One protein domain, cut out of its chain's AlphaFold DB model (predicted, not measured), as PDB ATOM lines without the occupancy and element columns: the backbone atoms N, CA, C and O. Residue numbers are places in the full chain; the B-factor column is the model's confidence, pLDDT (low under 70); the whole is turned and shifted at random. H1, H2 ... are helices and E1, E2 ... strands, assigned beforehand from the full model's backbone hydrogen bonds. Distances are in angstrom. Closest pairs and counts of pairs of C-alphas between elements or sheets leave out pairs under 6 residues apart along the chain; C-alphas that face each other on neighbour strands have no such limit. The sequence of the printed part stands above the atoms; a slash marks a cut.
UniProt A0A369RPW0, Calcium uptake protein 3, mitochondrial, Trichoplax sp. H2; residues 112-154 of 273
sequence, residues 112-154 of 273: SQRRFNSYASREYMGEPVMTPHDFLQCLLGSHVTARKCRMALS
ATOM      1  N   SER A 112     -11.995 -15.229  44.680       81.00
ATOM      2  CA  SER A 112     -12.635 -16.070  45.698       81.00
ATOM      3  C   SER A 112     -13.999 -16.582  45.241       81.00
ATOM      4  O   SER A 112     -14.255 -17.774  45.341       81.00
ATOM      5  N   GLN A 113     -14.830 -15.721  44.653       85.94
ATOM      6  CA  GLN A 113     -16.147 -16.097  44.138       85.94
ATOM      7  C   GLN A 113     -16.055 -17.085  42.970       85.94
ATOM      8  O   GLN A 113     -16.851 -18.015  42.878       85.94
ATOM      9  N   ARG A 114     -15.063 -16.918  42.086       86.44
ATOM     10  CA  ARG A 114     -14.799 -17.873  40.998       86.44
ATOM     11  C   ARG A 114     -14.448 -19.252  41.550       86.44
ATOM     12  O   ARG A 114     -15.024 -20.237  41.103       86.44
ATOM     13  N   ARG A 115     -13.553 -19.307  42.546       87.00
ATOM     14  CA  ARG A 115     -13.216 -20.552  43.252       87.00
ATOM     15  C   ARG A 115     -14.440 -21.130  43.957       87.00
ATOM     16  O   ARG A 115     -14.729 -22.308  43.812       87.00
ATOM     17  N   PHE A 116     -15.218 -20.304  44.645       89.12
ATOM     18  CA  PHE A 116     -16.444 -20.767  45.280       89.12
ATOM     19  C   PHE A 116     -17.378 -21.446  44.264       89.12
ATOM     20  O   PHE A 116     -17.769 -22.602  44.417       89.12
ATOM     21  N   ASN A 117     -17.644 -20.770  43.150       88.56
ATOM     22  CA  ASN A 117     -18.521 -21.286  42.108       88.56
ATOM     23  C   ASN A 117     -17.991 -22.557  41.427       88.56
ATOM     24  O   ASN A 117     -18.811 -23.361  40.984       88.56
ATOM     25  N   SER A 118     -16.668 -22.738  41.328       87.56
ATOM     26  CA  SER A 118     -16.070 -23.912  40.684       87.56
ATOM     27  C   SER A 118     -16.102 -25.162  41.567       87.56
ATOM     28  O   SER A 118     -16.280 -26.261  41.049       87.56
ATOM     29  N   TYR A 119     -15.939 -25.010  42.885       87.19
ATOM     30  CA  TYR A 119     -15.904 -26.143  43.821       87.19
ATOM     31  C   TYR A 119     -17.283 -26.472  44.425       87.19
ATOM     32  O   TYR A 119     -17.483 -27.601  44.865       87.19
ATOM     33  N   ALA A 120     -18.254 -25.550  44.418       90.38
ATOM     34  CA  ALA A 120     -19.609 -25.802  44.922       90.38
ATOM     35  C   ALA A 120     -20.308 -26.942  44.154       90.38
ATOM     36  O   ALA A 120     -20.658 -26.790  42.980       90.38
ATOM     37  N   SER A 121     -20.514 -28.089  44.815       88.31
ATOM     38  CA  SER A 121     -21.182 -29.260  44.220       88.31
ATOM     39  C   SER A 121     -22.705 -29.235  44.351       88.31
ATOM     40  O   SER A 121     -23.404 -29.943  43.619       88.31
ATOM     41  N   ARG A 122     -23.227 -28.435  45.284       89.69
ATOM     42  CA  ARG A 122     -24.639 -28.404  45.652       89.69
ATOM     43  C   ARG A 122     -25.268 -27.057  45.329       89.69
ATOM     44  O   ARG A 122     -24.584 -26.047  45.177       89.69
ATOM     45  N   GLU A 123     -26.586 -27.058  45.241       90.62
ATOM     46  CA  GLU A 123     -27.393 -25.864  45.032       90.62
ATOM     47  C   GLU A 123     -28.616 -25.917  45.942       90.62
ATOM     48  O   GLU A 123     -29.271 -26.952  46.037       90.62
ATOM     49  N   TYR A 124     -28.918 -24.822  46.628       86.62
ATOM     50  CA  TYR A 124     -30.082 -24.706  47.497       86.62
ATOM     51  C   TYR A 124     -30.794 -23.388  47.189       86.62
ATOM     52  O   TYR A 124     -30.168 -22.335  47.201       86.62
ATOM     53  N   MET A 125     -32.093 -23.441  46.877       85.88
ATOM     54  CA  MET A 125     -32.900 -22.265  46.497       85.88
ATOM     55  C   MET A 125     -32.313 -21.434  45.335       85.88
ATOM     56  O   MET A 125     -32.455 -20.215  45.304       85.88
ATOM     57  N   GLY A 126     -31.643 -22.079  44.373       84.00
ATOM     58  CA  GLY A 126     -30.990 -21.384  43.255       84.00
ATOM     59  C   GLY A 126     -29.605 -20.815  43.584       84.00
ATOM     60  O   GLY A 126     -28.933 -20.276  42.705       84.00
ATOM     61  N   GLU A 127     -29.155 -20.925  44.838       87.69
ATOM     62  CA  GLU A 127     -27.851 -20.440  45.277       87.69
ATOM     63  C   GLU A 127     -26.843 -21.599  45.378       87.69
ATOM     64  O   GLU A 127     -27.139 -22.637  45.984       87.69
ATOM     65  N   PRO A 128     -25.636 -21.469  44.794       89.62
ATOM     66  CA  PRO A 128     -24.591 -22.469  44.964       89.62
ATOM     67  C   PRO A 128     -24.158 -22.580  46.420       89.62
ATOM     68  O   PRO A 128     -23.864 -21.576  47.063       89.62
ATOM     69  N   VAL A 129     -24.030 -23.812  46.907       89.69
ATOM     70  CA  VAL A 129     -23.548 -24.109  48.258       89.69
ATOM     71  C   VAL A 129     -22.445 -25.162  48.218       89.69
ATOM     72  O   VAL A 129     -22.405 -26.048  47.361       89.69
ATOM     73  N   MET A 130     -21.513 -25.051  49.159       86.56
ATOM     74  CA  MET A 130     -20.433 -26.014  49.335       86.56
ATOM     75  C   MET A 130     -20.776 -27.017  50.421       86.56
ATOM     76  O   MET A 130     -21.305 -26.660  51.473       86.56
ATOM     77  N   THR A 131     -20.396 -28.269  50.195       86.56
ATOM     78  CA  THR A 131     -20.262 -29.233  51.288       86.56
ATOM     79  C   THR A 131     -18.936 -29.003  52.030       86.56
ATOM     80  O   THR A 131     -18.010 -28.431  51.446       86.56
ATOM     81  N   PRO A 132     -18.781 -29.472  53.284       84.62
ATOM     82  CA  PRO A 132     -17.488 -29.422  53.977       84.62
ATOM     83  C   PRO A 132     -16.351 -30.055  53.160       84.62
ATOM     84  O   PRO A 132     -15.251 -29.516  53.098       84.62
ATOM     85  N   HIS A 133     -16.647 -31.142  52.443       82.25
ATOM     86  CA  HIS A 133     -15.700 -31.786  51.539       82.25
ATOM     87  C   HIS A 133     -15.288 -30.876  50.368       82.25
ATOM     88  O   HIS A 133     -14.101 -30.751  50.080       82.25
ATOM     89  N   ASP A 134     -16.240 -30.206  49.704       85.06
ATOM     90  CA  ASP A 134     -15.924 -29.264  48.615       85.06
ATOM     91  C   ASP A 134     -15.037 -28.109  49.088       85.06
ATOM     92  O   ASP A 134     -14.148 -27.667  48.360       85.06
ATOM     93  N   PHE A 135     -15.278 -27.624  50.308       85.25
ATOM     94  CA  PHE A 135     -14.482 -26.561  50.910       85.25
ATOM     95  C   PHE A 135     -13.031 -27.003  51.144       85.25
ATOM     96  O   PHE A 135     -12.108 -26.301  50.731       85.25
ATOM     97  N   LEU A 136     -12.817 -28.186  51.724       81.75
ATOM     98  CA  LEU A 136     -11.474 -28.746  51.927       81.75
ATOM     99  C   LEU A 136     -10.765 -28.990  50.590       81.75
ATOM    100  O   LEU A 136      -9.609 -28.608  50.414       81.75
ATOM    101  N   GLN A 137     -11.489 -29.523  49.605       81.62
ATOM    102  CA  GLN A 137     -10.981 -29.710  48.249       81.62
ATOM    103  C   GLN A 137     -10.531 -28.379  47.611       81.62
ATOM    104  O   GLN A 137      -9.497 -28.328  46.939       81.62
ATOM    105  N   CYS A 138     -11.289 -27.302  47.860       84.56
ATOM    106  CA  CYS A 138     -10.987 -25.941  47.418       84.56
ATOM    107  C   CYS A 138      -9.758 -25.341  48.114       84.56
ATOM    108  O   CYS A 138      -9.006 -24.601  47.472       84.56
ATOM    109  N   LEU A 139      -9.550 -25.626  49.403       83.00
ATOM    110  CA  LEU A 139      -8.380 -25.162  50.156       83.00
ATOM    111  C   LEU A 139      -7.094 -25.841  49.685       83.00
ATOM    112  O   LEU A 139      -6.089 -25.164  49.482       83.00
ATOM    113  N   LEU A 140      -7.153 -27.149  49.436       80.62
ATOM    114  CA  LEU A 140      -6.012 -27.951  48.986       80.62
ATOM    115  C   LEU A 140      -5.621 -27.684  47.524       80.62
ATOM    116  O   LEU A 140      -4.624 -28.213  47.042       80.62
ATOM    117  N   GLY A 141      -6.407 -26.889  46.790       75.75
ATOM    118  CA  GLY A 141      -6.129 -26.548  45.393       75.75
ATOM    119  C   GLY A 141      -6.153 -27.747  44.442       75.75
ATOM    120  O   GLY A 141      -5.617 -27.661  43.338       75.75
ATOM    121  N   SER A 142      -6.755 -28.863  44.861       68.06
ATOM    122  CA  SER A 142      -6.850 -30.063  44.034       68.06
ATOM    123  C   SER A 142      -7.705 -29.799  42.793       68.06
ATOM    124  O   SER A 142      -8.759 -29.163  42.862       68.06
ATOM    125  N   HIS A 143      -7.254 -30.285  41.637       59.38
ATOM    126  CA  HIS A 143      -7.977 -30.102  40.384       59.38
ATOM    127  C   HIS A 143      -9.349 -30.779  40.461       59.38
ATOM    128  O   HIS A 143      -9.456 -32.004  40.504       59.38
ATOM    129  N   VAL A 144     -10.417 -29.981  40.458       60.38
ATOM    130  CA  VAL A 144     -11.771 -30.508  40.279       60.38
ATOM    131  C   VAL A 144     -11.934 -30.852  38.808       60.38
ATOM    132  O   VAL A 144     -11.725 -30.002  37.939       60.38
ATOM    133  N   THR A 145     -12.327 -32.087  38.516       54.75
ATOM    134  CA  THR A 145     -12.869 -32.415  37.198       54.75
ATOM    135  C   THR A 145     -14.096 -31.537  36.955       54.75
ATOM    136  O   THR A 145     -14.894 -31.310  37.866       54.75
ATOM    137  N   ALA A 146     -14.231 -30.988  35.745       53.41
ATOM    138  CA  ALA A 146     -15.350 -30.121  35.396       53.41
ATOM    139  C   ALA A 146     -16.677 -30.859  35.653       53.41
ATOM    140  O   ALA A 146     -17.032 -31.799  34.940       53.41
ATOM    141  N   ARG A 147     -17.396 -30.474  36.713       62.31
ATOM    142  CA  ARG A 147     -18.677 -31.094  37.066       62.31
ATOM    143  C   ARG A 147     -19.748 -30.546  36.123       62.31
ATOM    144  O   ARG A 147     -19.915 -29.336  36.017       62.31
ATOM    145  N   LYS A 148     -20.466 -31.438  35.434       57.44
ATOM    146  CA  LYS A 148     -21.416 -31.076  34.364       57.44
ATOM    147  C   LYS A 148     -22.630 -30.279  34.871       57.44
ATOM    148  O   LYS A 148     -23.095 -29.398  34.158       57.44
ATOM    149  N   CYS A 149     -23.120 -30.555  36.085       67.19
ATOM    150  CA  CYS A 149     -24.224 -29.837  36.741       67.19
ATOM    151  C   CYS A 149     -24.089 -29.906  38.274       67.19
ATOM    152  O   CYS A 149     -23.505 -30.859  38.798       67.19
ATOM    153  N   ARG A 150     -24.655 -28.925  38.993       81.56
ATOM    154  CA  ARG A 150     -24.798 -28.960  40.460       81.56
ATOM    155  C   ARG A 150     -26.003 -29.811  40.856       81.56
ATOM    156  O   ARG A 150     -26.990 -29.863  40.127       81.56
ATOM    157  N   MET A 151     -25.925 -30.475  42.008       84.38
ATOM    158  CA  MET A 151     -27.057 -31.229  42.552       84.38
ATOM    159  C   MET A 151     -27.915 -30.326  43.442       84.38
ATOM    160  O   MET A 151     -27.416 -29.805  44.442       84.38
ATOM    161  N   ALA A 152     -29.198 -30.184  43.109       88.44
ATOM    162  CA  ALA A 152     -30.156 -29.465  43.942       88.44
ATOM    163  C   ALA A 152     -30.386 -30.197  45.276       88.44
ATOM    164  O   ALA A 152     -30.505 -31.423  45.302       88.44
ATOM    165  N   LEU A 153     -30.437 -29.444  46.372       85.94
ATOM    166  CA  LEU A 153     -30.746 -29.921  47.715       85.94
ATOM    167  C   LEU A 153     -32.172 -29.532  48.095       85.94
ATOM    168  O   LEU A 153     -32.563 -28.368  47.987       85.94
ATOM    169  N   SER A 154     -32.931 -30.499  48.599       87.94
ATOM    170  CA  SER A 154     -34.224 -30.245  49.226       87.94
ATOM    171  C   SER A 154     -34.055 -29.750  50.665       87.94
ATOM    172  O   SER A 154     -33.092 -30.083  51.357       87.94
TER     173      SER A 154
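Overview. This is residues 112 to 154 of the 273 residues of the protein "Calcium uptake protein 3, mitochondrial" of Trichoplax sp. H2 (UniProt A0A369RPW0). A small two-stranded hairpin, E1 and E2, makes one end of the domain, and two short helices, H1 and H2, set steeply to each other, make the other. From H2 a long stretch with no named element, residues 140 to 154, arches back to the hairpin, where residues 151 to 152 pair beside E1. The printed part has 43 residues, with two named helices and two named strands in the order H1, E1, E2, H2; the sheet E1 - E2 is antiparallel and the class is mixed, helices and strands. The whole is compact, with a radius of gyration of the C-alphas of 9.9 A, and only just elongated, spanning 28 by 19 by 17 A.

Arrangement. E1, residues 122 to 124, and E2, residues 127 to 129, form an antiparallel hairpin, their directions at 136 degrees. N 124 and O 127 are within hydrogen-bond range at 2.9 A, as are N 129 and O 122 at 2.9 A. Residues 122 to 123 of E1 also pair with residues 151 to 152, parallel. H1, residues 112 to 119, comes closest to E2 at the C-alphas of Asn 117 and Pro 128, 6.8 A apart. H2, residues 132 to 139, touches H1, the closest C-alphas being those of Tyr 119 and Asp 134, 5.7 A apart. The two helices run opposite ways at a steep tilt of 56 degrees. E1 and H2 are apart. In H1 and H2 every O i to N i+4 pair is within hydrogen-bond range.

Along the chain. E1 is 6.8 A long and begins at C-alpha 122, (-24.639, -28.404, 45.652); E2 is 6.4 A long. H1 and H2 each measure 10.8 A. H1 begins at C-alpha 112, (-12.635, -16.070, 45.698), and H2 ends at C-alpha 139, (-8.380, -25.162, 50.156).

Size, cuts and confidence. The C-alphas of Gly 141 and Ser 154, the two farthest apart, are 28.6 A from each other. The printed part has no cut, and the links H1 to E1, E1 to E2 and E2 to H2 are tight. The mean pLDDT of the printed part is 81.0, and residues 142 to 149 are under 70.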